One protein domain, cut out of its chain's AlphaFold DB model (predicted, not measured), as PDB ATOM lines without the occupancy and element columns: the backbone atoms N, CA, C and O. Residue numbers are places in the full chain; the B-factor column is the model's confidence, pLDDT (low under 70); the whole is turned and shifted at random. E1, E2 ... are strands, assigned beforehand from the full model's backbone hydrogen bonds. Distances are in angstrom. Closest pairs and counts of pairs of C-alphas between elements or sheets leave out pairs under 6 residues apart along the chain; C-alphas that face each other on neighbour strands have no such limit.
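What this domain is: This is residues 39 to 119 of the 141 residues of an uncharacterized protein of Candidatus Nitrospira nitrificans (UniProt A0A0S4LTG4). One strongly twisted antiparallel sheet is bent into a half-open barrel, with E1 and E2 at one rim, E3, E4 and E5 as the floor and E7 at the other rim. Residues 98 to 104 cross the gap between the rims, and E6 extends the floor beside the later part of E5. The 81 printed residues have no named helix and seven named strands, E1 to E7 in chain order, with under half of the residues in them; the class is all strand. The whole is compact, with a radius of gyration of the C-alphas of 11.4 A and spans of 26 by 26 by 23 A.

How they stand to each other: E1, residues 39 to 42, forms an antiparallel hairpin with E2, residues 48 to 54; N 41 and O 49 are 2.9 A apart. On the other side of E2 is E3, residues 57 to 61, with N 59 and O 52 at 2.8 A. E4, residues 67 to 71, follows, with N 70 and O 58 at 2.7 A. E5, residues 76 to 84, pairs with E4 through N 80 and O 69, 2.8 A, and bends by 78 degrees at residue 81. On its other side are E6, residues 89 to 92, with N 82 and O 91 at 2.9 A, and E7, residues 94 to 97, with N 79 and O 94 at 2.8 A. E1 to E6 form a meander, each strand the antiparallel neighbour of the one before. E1 and E7 are apart.

Where its parts are: E1 begins at C-alpha 39, (-9.058, -49.573, 3.310). E2 is 19.3 A long and E5 21.0 A. E7 ends at C-alpha 97, (6.760, -47.699, 6.051).

The domain as a whole: The C-alphas of Gly 55 and Thr 87, the two farthest apart, are 30.3 A apart. The printed part has no cut, and its six links between strands are tight. Residues 98 to 119 hold no named element; in short antiparallel pairings, 112 to 113 pair with 95 to 96 of E7 and 117 to 118 with 91 to 92 of E6. The pLDDT is under 70 at residues 73 to 75 and 104 to 114.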
ATOM      1  N   SER A  39      -9.868 -48.542   2.644       72.88
ATOM      2  CA  SER A  39      -9.058 -49.573   3.310       72.88
ATOM      3  C   SER A  39      -8.946 -49.228   4.797       72.88
ATOM      4  O   SER A  39      -9.425 -48.175   5.209       72.88
ATOM      5  N   SER A  40      -8.352 -50.085   5.623       76.50
ATOM      6  CA  SER A  40      -8.188 -49.801   7.052       76.50
ATOM      7  C   SER A  40      -6.751 -49.993   7.515       76.50
ATOM      8  O   SER A  40      -6.058 -50.895   7.047       76.50
ATOM      9  N   VAL A  41      -6.337 -49.180   8.479       82.00
ATOM     10  CA  VAL A  41      -5.010 -49.213   9.106       82.00
ATOM     11  C   VAL A  41      -5.152 -49.221  10.621       82.00
ATOM     12  O   VAL A  41      -6.210 -48.880  11.156       82.00
ATOM     13  N   ARG A  42      -4.088 -49.581  11.341       83.19
ATOM     14  CA  ARG A  42      -4.076 -49.376  12.794       83.19
ATOM     15  C   ARG A  42      -3.784 -47.920  13.113       83.19
ATOM     16  O   ARG A  42      -2.790 -47.361  12.647       83.19
ATOM     17  N   SER A  43      -4.669 -47.349  13.916       80.81
ATOM     18  CA  SER A  43      -4.612 -45.974  14.393       80.81
ATOM     19  C   SER A  43      -3.513 -45.761  15.431       80.81
ATOM     20  O   SER A  43      -3.059 -46.715  16.070       80.81
ATOM     21  N   PHE A  44      -3.173 -44.497  15.693       76.44
ATOM     22  CA  PHE A  44      -2.268 -44.120  16.786       76.44
ATOM     23  C   PHE A  44      -2.783 -44.547  18.171       76.44
ATOM     24  O   PHE A  44      -1.991 -44.808  19.069       76.44
ATOM     25  N   SER A  45      -4.105 -44.666  18.334       76.50
ATOM     26  CA  SER A  45      -4.747 -45.137  19.571       76.50
ATOM     27  C   SER A  45      -4.796 -46.669  19.710       76.50
ATOM     28  O   SER A  45      -5.333 -47.185  20.685       76.50
ATOM     29  N   GLY A  46      -4.272 -47.414  18.728       77.25
ATOM     30  CA  GLY A  46      -4.289 -48.883  18.698       77.25
ATOM     31  C   GLY A  46      -5.559 -49.507  18.099       77.25
ATOM     32  O   GLY A  46      -5.552 -50.693  17.760       77.25
ATOM     33  N   GLY A  47      -6.622 -48.718  17.904       82.88
ATOM     34  CA  GLY A  47      -7.844 -49.121  17.193       82.88
ATOM     35  C   GLY A  47      -7.678 -49.198  15.670       82.88
ATOM     36  O   GLY A  47      -6.587 -48.980  15.141       82.88
ATOM     37  N   VAL A  48      -8.769 -49.481  14.958       83.88
ATOM     38  CA  VAL A  48      -8.816 -49.494  13.486       83.88
ATOM     39  C   VAL A  48      -9.307 -48.145  12.972       83.88
ATOM     40  O   VAL A  48     -10.308 -47.630  13.463       83.88
ATOM     41  N   SER A  49      -8.618 -47.609  11.968       85.50
ATOM     42  CA  SER A  49      -8.956 -46.350  11.310       85.50
ATOM     43  C   SER A  49      -9.223 -46.537   9.825       85.50
ATOM     44  O   SER A  49      -8.512 -47.317   9.178       85.50
ATOM     45  N   PRO A  50     -10.191 -45.799   9.259       85.06
ATOM     46  CA  PRO A  50     -10.387 -45.759   7.824       85.06
ATOM     47  C   PRO A  50      -9.203 -45.093   7.113       85.06
ATOM     48  O   PRO A  50      -8.597 -44.129   7.585       85.06
ATOM     49  N   LEU A  51      -8.913 -45.612   5.929       84.75
ATOM     50  CA  LEU A  51      -7.949 -45.104   4.972       84.75
ATOM     51  C   LEU A  51      -8.648 -44.970   3.617       84.75
ATOM     52  O   LEU A  51      -8.833 -45.953   2.898       84.75
ATOM     53  N   ILE A  52      -9.054 -43.750   3.285       86.94
ATOM     54  CA  ILE A  52      -9.857 -43.438   2.100       86.94
ATOM     55  C   ILE A  52      -8.917 -43.133   0.934       86.94
ATOM     56  O   ILE A  52      -8.342 -42.054   0.847       86.94
ATOM     57  N   ARG A  53      -8.728 -44.096   0.041       83.12
ATOM     58  CA  ARG A  53      -7.866 -44.020  -1.139       83.12
ATOM     59  C   ARG A  53      -8.537 -43.231  -2.265       83.12
ATOM     60  O   ARG A  53      -9.743 -43.309  -2.470       83.12
ATOM     61  N   PHE A  54      -7.720 -42.505  -3.009       83.19
ATOM     62  CA  PHE A  54      -8.064 -41.775  -4.225       83.19
ATOM     63  C   PHE A  54      -6.909 -41.919  -5.227       83.19
ATOM     64  O   PHE A  54      -5.822 -42.365  -4.859       83.19
ATOM     65  N   GLY A  55      -7.116 -41.556  -6.498       76.00
ATOM     66  CA  GLY A  55      -6.168 -41.847  -7.594       76.00
ATOM     67  C   GLY A  55      -4.730 -41.335  -7.408       76.00
ATOM     68  O   GLY A  55      -3.832 -41.790  -8.105       76.00
ATOM     69  N   GLY A  56      -4.500 -40.433  -6.451       77.69
ATOM     70  CA  GLY A  56      -3.188 -39.892  -6.109       77.69
ATOM     71  C   GLY A  56      -2.812 -40.018  -4.634       77.69
ATOM     72  O   GLY A  56      -1.993 -39.233  -4.187       77.69
ATOM     73  N   GLY A  57      -3.414 -40.913  -3.844       83.88
ATOM     74  CA  GLY A  57      -3.063 -41.047  -2.425       83.88
ATOM     75  C   GLY A  57      -4.179 -41.608  -1.556       83.88
ATOM     76  O   GLY A  57      -5.041 -42.360  -2.008       83.88
ATOM     77  N   SER A  58      -4.137 -41.315  -0.263       87.50
ATOM     78  CA  SER A  58      -5.148 -41.750   0.697       87.50
ATOM     79  C   SER A  58      -5.314 -40.750   1.835       87.50
ATOM     80  O   SER A  58      -4.349 -40.130   2.262       87.50
ATOM     81  N   LEU A  59      -6.532 -40.591   2.334       88.69
ATOM     82  CA  LEU A  59      -6.865 -39.781   3.497       88.69
ATOM     83  C   LEU A  59      -6.983 -40.704   4.709       88.69
ATOM     84  O   LEU A  59      -7.790 -41.632   4.713       88.69
ATOM     85  N   TYR A  60      -6.161 -40.449   5.720       87.88
ATOM     86  CA  TYR A  60      -6.247 -41.085   7.027       87.88
ATOM     87  C   TYR A  60      -7.058 -40.209   7.973       87.88
ATOM     88  O   TYR A  60      -6.850 -38.995   8.003       87.88
ATOM     89  N   ILE A  61      -7.945 -40.835   8.747       88.12
ATOM     90  CA  ILE A  61      -8.708 -40.210   9.832       88.12
ATOM     91  C   ILE A  61      -8.816 -41.231  10.969       88.12
ATOM     92  O   ILE A  61      -9.060 -42.409  10.711       88.12
ATOM     93  N   ASP A  62      -8.652 -40.813  12.223       86.25
ATOM     94  CA  ASP A  62      -8.888 -41.672  13.386       86.25
ATOM     95  C   ASP A  62      -9.852 -41.103  14.424       86.25
ATOM     96  O   ASP A  62     -10.262 -39.946  14.375       86.25
ATOM     97  N   ASN A  63     -10.204 -41.954  15.389       84.44
ATOM     98  CA  ASN A  63     -11.140 -41.636  16.468       84.44
ATOM     99  C   ASN A  63     -10.617 -40.574  17.445       84.44
ATOM    100  O   ASN A  63     -11.353 -40.159  18.334       84.44
ATOM    101  N   GLN A  64      -9.349 -40.179  17.344       81.44
ATOM    102  CA  GLN A  64      -8.772 -39.080  18.116       81.44
ATOM    103  C   GLN A  64      -8.745 -37.781  17.304       81.44
ATOM    104  O   GLN A  64      -8.202 -36.785  17.763       81.44
ATOM    105  N   GLY A  65      -9.325 -37.773  16.099       84.56
ATOM    106  CA  GLY A  65      -9.319 -36.627  15.198       84.56
ATOM    107  C   GLY A  65      -7.990 -36.440  14.471       84.56
ATOM    108  O   GLY A  65      -7.794 -35.409  13.828       84.56
ATOM    109  N   THR A  66      -7.066 -37.406  14.551       85.44
ATOM    110  CA  THR A  66      -5.833 -37.327  13.773       85.44
ATOM    111  C   THR A  66      -6.161 -37.550  12.314       85.44
ATOM    112  O   THR A  66      -6.757 -38.565  11.952       85.44
ATOM    113  N   GLN A  67      -5.742 -36.621  11.466       88.75
ATOM    114  CA  GLN A  67      -6.024 -36.676  10.039       88.75
ATOM    115  C   GLN A  67      -4.829 -36.225   9.215       88.75
ATOM    116  O   GLN A  67      -4.042 -35.400   9.674       88.75
ATOM    117  N   GLY A  68      -4.711 -36.747   7.994       89.12
ATOM    118  CA  GLY A  68      -3.665 -36.359   7.052       89.12
ATOM    119  C   GLY A  68      -3.678 -37.182   5.767       89.12
ATOM    120  O   GLY A  68      -4.391 -38.179   5.649       89.12
ATOM    121  N   PHE A  69      -2.884 -36.757   4.787       89.38
ATOM    122  CA  PHE A  69      -2.788 -37.407   3.483       89.38
ATOM    123  C   PHE A  69      -1.555 -38.296   3.380       89.38
ATOM    124  O   PHE A  69      -0.461 -37.930   3.801       89.38
ATOM    125  N   LEU A  70      -1.733 -39.456   2.767       86.69
ATOM    126  CA  LEU A  70      -0.721 -40.469   2.538       86.69
ATOM    127  C   LEU A  70      -0.519 -40.614   1.034       86.69
ATOM    128  O   LEU A  70      -1.445 -40.971   0.307       86.69
ATOM    129  N   TYR A  71       0.692 -40.349   0.566       86.06
ATOM    130  CA  TYR A  71       1.086 -40.545  -0.824       86.06
ATOM    131  C   TYR A  71       1.991 -41.775  -0.922       86.06
ATOM    132  O   TYR A  71       3.080 -41.766  -0.359       86.06
ATOM    133  N   ALA A  72       1.556 -42.844  -1.594       74.44
ATOM    134  CA  ALA A  72       2.261 -44.131  -1.582       74.44
ATOM    135  C   ALA A  72       2.460 -44.704  -2.999       74.44
ATOM    136  O   ALA A  72       1.608 -45.455  -3.474       74.44
ATOM    137  N   PRO A  73       3.564 -44.374  -3.693       56.53
ATOM    138  CA  PRO A  73       3.858 -44.943  -5.008       56.53
ATOM    139  C   PRO A  73       4.530 -46.334  -4.964       56.53
ATOM    140  O   PRO A  73       4.580 -46.999  -5.993       56.53
ATOM    141  N   ALA A  74       5.061 -46.786  -3.817       58.91
ATOM    142  CA  ALA A  74       5.746 -48.081  -3.627       58.91
ATOM    143  C   ALA A  74       5.829 -48.404  -2.103       58.91
ATOM    144  O   ALA A  74       5.038 -47.803  -1.382       58.91
ATOM    145  N   PRO A  75       6.677 -49.310  -1.541       67.44
ATOM    146  CA  PRO A  75       6.448 -49.878  -0.193       67.44
ATOM    147  C   PRO A  75       6.453 -48.857   0.962       67.44
ATOM    148  O   PRO A  75       6.025 -49.182   2.069       67.44
ATOM    149  N   ASN A  76       6.905 -47.630   0.699       76.00
ATOM    150  CA  ASN A  76       6.869 -46.505   1.620       76.00
ATOM    151  C   ASN A  76       5.794 -45.498   1.201       76.00
ATOM    152  O   ASN A  76       5.512 -45.307   0.017       76.00
ATOM    153  N   PHE A  77       5.256 -44.784   2.179       80.56
ATOM    154  CA  PHE A  77       4.348 -43.671   1.972       80.56
ATOM    155  C   PHE A  77       4.940 -42.377   2.523       80.56
ATOM    156  O   PHE A  77       5.703 -42.377   3.486       80.56
ATOM    157  N   GLN A  78       4.553 -41.257   1.932       84.75
ATOM    158  CA  GLN A  78       4.858 -39.926   2.423       84.75
ATOM    159  C   GLN A  78       3.616 -39.325   3.076       84.75
ATOM    160  O   GLN A  78       2.523 -39.361   2.511       84.75
ATOM    161  N   SER A  79       3.780 -38.797   4.283       84.00
ATOM    162  CA  SER A  79       2.719 -38.149   5.052       84.00
ATOM    163  C   SER A  79       2.681 -36.648   4.768       84.00
ATOM    164  O   SER A  79       3.718 -35.993   4.773       84.00
ATOM    165  N   PHE A  80       1.497 -36.085   4.546       86.31
ATOM    166  CA  PHE A  80       1.293 -34.661   4.287       86.31
ATOM    167  C   PHE A  80       0.148 -34.105   5.125       86.31
ATOM    168  O   PHE A  80      -0.911 -34.726   5.227       86.31
ATOM    169  N   ASN A  81       0.343 -32.903   5.675       86.75
ATOM    170  CA  ASN A  81      -0.665 -32.173   6.456       86.75
ATOM    171  C   ASN A  81      -1.272 -32.992   7.607       86.75
ATOM    172  O   ASN A  81      -2.466 -32.883   7.884       86.75
ATOM    173  N   PHE A  82      -0.459 -33.817   8.265       86.62
ATOM    174  CA  PHE A  82      -0.917 -34.577   9.416       86.62
ATOM    175  C   PHE A  82      -1.065 -33.668  10.629       86.62
ATOM    176  O   PHE A  82      -0.184 -32.855  10.921       86.62
ATOM    177  N   ARG A  83      -2.175 -33.822  11.346       84.19
ATOM    178  CA  ARG A  83      -2.468 -33.099  12.586       84.19
ATOM    179  C   ARG A  83      -3.061 -34.057  13.594       84.19
ATOM    180  O   ARG A  83      -4.031 -34.723  13.260       84.19
ATOM    181  N   ASN A  84      -2.509 -34.085  14.800       83.50
ATOM    182  CA  ASN A  84      -3.065 -34.786  15.950       83.50
ATOM    183  C   ASN A  84      -3.606 -33.737  16.940       83.50
ATOM    184  O   ASN A  84      -2.812 -33.080  17.619       83.50
ATOM    185  N   PRO A  85      -4.933 -33.540  17.023       79.81
ATOM    186  CA  PRO A  85      -5.514 -32.539  17.911       79.81
ATOM    187  C   PRO A  85      -5.359 -32.910  19.394       79.81
ATOM    188  O   PRO A  85      -5.279 -32.012  20.226       79.81
ATOM    189  N   THR A  86      -5.232 -34.198  19.732       78.56
ATOM    190  CA  THR A  86      -5.013 -34.663  21.111       78.56
ATOM    191  C   THR A  86      -3.643 -34.251  21.652       78.56
ATOM    192  O   THR A  86      -3.527 -33.909  22.825       78.56
ATOM    193  N   THR A  87      -2.597 -34.264  20.818       77.00
ATOM    194  CA  THR A  87      -1.227 -33.893  21.236       77.00
ATOM    195  C   THR A  87      -0.800 -32.496  20.786       77.00
ATOM    196  O   THR A  87       0.254 -32.015  21.199       77.00
ATOM    197  N   GLY A  88      -1.573 -31.846  19.911       78.19
ATOM    198  CA  GLY A  88      -1.214 -30.572  19.279       78.19
ATOM    199  C   GLY A  88      -0.089 -30.682  18.242       78.19
ATOM    200  O   GLY A  88       0.362 -29.666  17.712       78.19
ATOM    201  N   GLN A  89       0.378 -31.896  17.939       79.56
ATOM    202  CA  GLN A  89       1.462 -32.127  16.991       79.56
ATOM    203  C   GLN A  89       0.951 -32.055  15.553       79.56
ATOM    204  O   GLN A  89      -0.111 -32.586  15.221       79.56
ATOM    205  N   ALA A  90       1.737 -31.438  14.676       84.19
ATOM    206  CA  ALA A  90       1.441 -31.376  13.254       84.19
ATOM    207  C   ALA A  90       2.724 -31.511  12.428       84.19
ATOM    208  O   ALA A  90       3.781 -31.010  12.818       84.19
ATOM    209  N   TRP A  91       2.649 -32.204  11.292       84.19
ATOM    210  CA  TRP A  91       3.818 -32.485  10.458       84.19
ATOM    211  C   TRP A  91       3.474 -32.724   8.984       84.19
ATOM    212  O   TRP A  91       2.333 -32.997   8.606       84.19
ATOM    213  N   SER A  92       4.498 -32.639   8.137       86.06
ATOM    214  CA  SER A  92       4.415 -32.924   6.707       86.06
ATOM    215  C   SER A  92       5.760 -33.402   6.155       86.06
ATOM    216  O   SER A  92       6.821 -33.032   6.654       86.06
ATOM    217  N   GLY A  93       5.722 -34.216   5.108       83.00
ATOM    218  CA  GLY A  93       6.885 -34.685   4.362       83.00
ATOM    219  C   GLY A  93       7.587 -35.919   4.931       83.00
ATOM    220  O   GLY A  93       8.607 -36.310   4.370       83.00
ATOM    221  N   ALA A  94       7.075 -36.559   5.990       77.69
ATOM    222  CA  ALA A  94       7.720 -37.749   6.550       77.69
ATOM    223  C   ALA A  94       7.522 -38.953   5.622       77.69
ATOM    224  O   ALA A  94       6.373 -39.305   5.339       77.69
ATOM    225  N   VAL A  95       8.613 -39.590   5.186       79.62
ATOM    226  CA  VAL A  95       8.581 -40.858   4.443       79.62
ATOM    227  C   VAL A  95       8.664 -42.009   5.436       79.62
ATOM    228  O   VAL A  95       9.577 -42.057   6.261       79.62
ATOM    229  N   MET A  96       7.688 -42.911   5.377       75.75
ATOM    230  CA  MET A  96       7.493 -43.970   6.360       75.75
ATOM    231  C   MET A  96       7.075 -45.281   5.695       75.75
ATOM    232  O   MET A  96       6.489 -45.293   4.615       75.75
ATOM    233  N   THR A  97       7.343 -46.391   6.371       77.19
ATOM    234  CA  THR A  97       6.760 -47.699   6.051       77.19
ATOM    235  C   THR A  97       5.666 -48.000   7.065       77.19
ATOM    236  O   THR A  97       5.781 -47.631   8.237       77.19
ATOM    237  N   PHE A  98       4.607 -48.690   6.644       75.94
ATOM    238  CA  PHE A  98       3.635 -49.208   7.601       75.94
ATOM    239  C   PHE A  98       4.324 -50.152   8.592       75.94
ATOM    240  O   PHE A  98       5.111 -51.015   8.201       75.94
ATOM    241  N   GLY A  99       4.025 -49.987   9.880       73.12
ATOM    242  CA  GLY A  99       4.470 -50.919  10.907       73.12
ATOM    243  C   GLY A  99       3.718 -52.255  10.830       73.12
ATOM    244  O   GLY A  99       2.840 -52.439   9.974       73.12
ATOM    245  N   PRO A 100       4.007 -53.195  11.750       70.88
ATOM    246  CA  PRO A 100       3.266 -54.445  11.858       70.88
ATOM    247  C   PRO A 100       1.754 -54.204  11.835       70.88
ATOM    248  O   PRO A 100       1.255 -53.259  12.452       70.88
ATOM    249  N   GLN A 101       1.038 -55.061  11.099       70.94
ATOM    250  CA  GLN A 101      -0.419 -54.995  10.944       70.94
ATOM    251  C   GLN A 101      -0.926 -53.650  10.385       70.94
ATOM    252  O   GLN A 101      -1.974 -53.162  10.803       70.94
ATOM    253  N   LEU A 102      -0.181 -53.056   9.445       73.19
ATOM    254  CA  LEU A 102      -0.537 -51.802   8.769       73.19
ATOM    255  C   LEU A 102      -0.690 -50.616   9.735       73.19
ATOM    256  O   LEU A 102      -1.578 -49.781   9.571       73.19
ATOM    257  N   SER A 103       0.142 -50.552  10.774       71.31
ATOM    258  CA  SER A 103       0.116 -49.446  11.734       71.31
ATOM    259  C   SER A 103       0.781 -48.190  11.190       71.31
ATOM    260  O   SER A 103       1.873 -48.231  10.619       71.31
ATOM    261  N   ILE A 104       0.120 -47.055  11.409       69.56
ATOM    262  CA  ILE A 104       0.712 -45.732  11.234       69.56
ATOM    263  C   ILE A 104       1.276 -45.362  12.604       69.56
ATOM    264  O   ILE A 104       0.587 -44.806  13.448       69.56
ATOM    265  N   GLY A 105       2.502 -45.805  12.887       60.91
ATOM    266  CA  GLY A 105       3.178 -45.484  14.143       60.91
ATOM    267  C   GLY A 105       3.508 -43.994  14.219       60.91
ATOM    268  O   GLY A 105       3.839 -43.387  13.198       60.91
ATOM    269  N   LEU A 106       3.396 -43.407  15.419       56.72
ATOM    270  CA  LEU A 106       3.811 -42.029  15.709       56.72
ATOM    271  C   LEU A 106       5.206 -41.770  15.128       56.72
ATOM    272  O   LEU A 106       6.048 -42.668  15.096       56.72
ATOM    273  N   ILE A 107       5.438 -40.532  14.690       53.28
ATOM    274  CA  ILE A 107       6.703 -39.990  14.163       53.28
ATOM    275  C   ILE A 107       7.793 -39.973  15.252       53.28
ATOM    276  O   ILE A 107       8.280 -38.936  15.677       53.28
ATOM    277  N   GLN A 108       8.140 -41.138  15.783       50.47
ATOM    278  CA  GLN A 108       9.207 -41.336  16.753       50.47
ATOM    279  C   GLN A 108       9.901 -42.668  16.457       50.47
ATOM    280  O   GLN A 108       9.858 -43.621  17.226       50.47
ATOM    281  N   GLY A 109      10.588 -42.719  15.317       49.72
ATOM    282  CA  GLY A 109      11.959 -43.232  15.346       49.72
ATOM    283  C   GLY A 109      12.252 -44.644  14.842       49.72
ATOM    284  O   GLY A 109      13.430 -44.951  14.719       49.72
ATOM    285  N   ALA A 110      11.273 -45.493  14.506       49.75
ATOM    286  CA  ALA A 110      11.600 -46.848  14.025       49.75
ATOM    287  C   ALA A 110      11.702 -46.976  12.491       49.75
ATOM    288  O   ALA A 110      12.583 -47.672  12.003       49.75
ATOM    289  N   ASN A 111      10.834 -46.298  11.725       55.16
ATOM    290  CA  ASN A 111      10.663 -46.542  10.280       55.16
ATOM    291  C   ASN A 111      10.571 -45.248   9.458       55.16
ATOM    292  O   ASN A 111       9.696 -45.118   8.602       55.16
ATOM    293  N   GLN A 112      11.416 -44.262   9.756       63.31
ATOM    294  CA  GLN A 112      11.384 -42.966   9.077       63.31
ATOM    295  C   GLN A 112      12.699 -42.686   8.362       63.31
ATOM    296  O   GLN A 112      13.774 -42.903   8.915       63.31
ATOM    297  N   ILE A 113      12.594 -42.177   7.136       65.44
ATOM    298  CA  ILE A 113      13.719 -41.626   6.382       65.44
ATOM    299  C   ILE A 113      13.414 -40.150   6.110       65.44
ATOM    300  O   ILE A 113      12.327 -39.807   5.643       65.44
ATOM    301  N   GLY A 114      14.385 -39.281   6.393       66.12
ATOM    302  CA  GLY A 114      14.287 -37.833   6.190       66.12
ATOM    303  C   GLY A 114      13.965 -37.035   7.457       66.12
ATOM    304  O   GLY A 114      13.836 -37.586   8.548       66.12
ATOM    305  N   SER A 115      13.860 -35.712   7.296       70.06
ATOM    306  CA  SER A 115      13.524 -34.762   8.363       70.06
ATOM    307  C   SER A 115      12.140 -34.164   8.082       70.06
ATOM    308  O   SER A 115      12.021 -33.326   7.181       70.06
ATOM    309  N   PRO A 116      11.069 -34.621   8.758       74.25
ATOM    310  CA  PRO A 116       9.735 -34.084   8.532       74.25
ATOM    311  C   PRO A 116       9.664 -32.609   8.932       74.25
ATOM    312  O   PRO A 116      10.233 -32.186   9.936       74.25
ATOM    313  N   THR A 117       8.918 -31.820   8.163       81.38
ATOM    314  CA  THR A 117       8.612 -30.439   8.539       81.38
ATOM    315  C   THR A 117       7.569 -30.452   9.644       81.38
ATOM    316  O   THR A 117       6.459 -30.946   9.442       81.38
ATOM    317  N   VAL A 118       7.912 -29.893  10.803       81.31
ATOM    318  CA  VAL A 118       6.952 -29.643  11.882       81.31
ATOM    319  C   VAL A 118       6.084 -28.463  11.473       81.31
ATOM    320  O   VAL A 118       6.585 -27.372  11.200       81.31
ATOM    321  N   LEU A 119       4.779 -28.693  11.395       80.00
ATOM    322  CA  LEU A 119       3.827 -27.633  11.104       80.00
ATOM    323  C   LEU A 119       3.501 -26.893  12.407       80.00
ATOM    324  O   LEU A 119       3.402 -27.530  13.460       80.00
TER     325      LEU A 119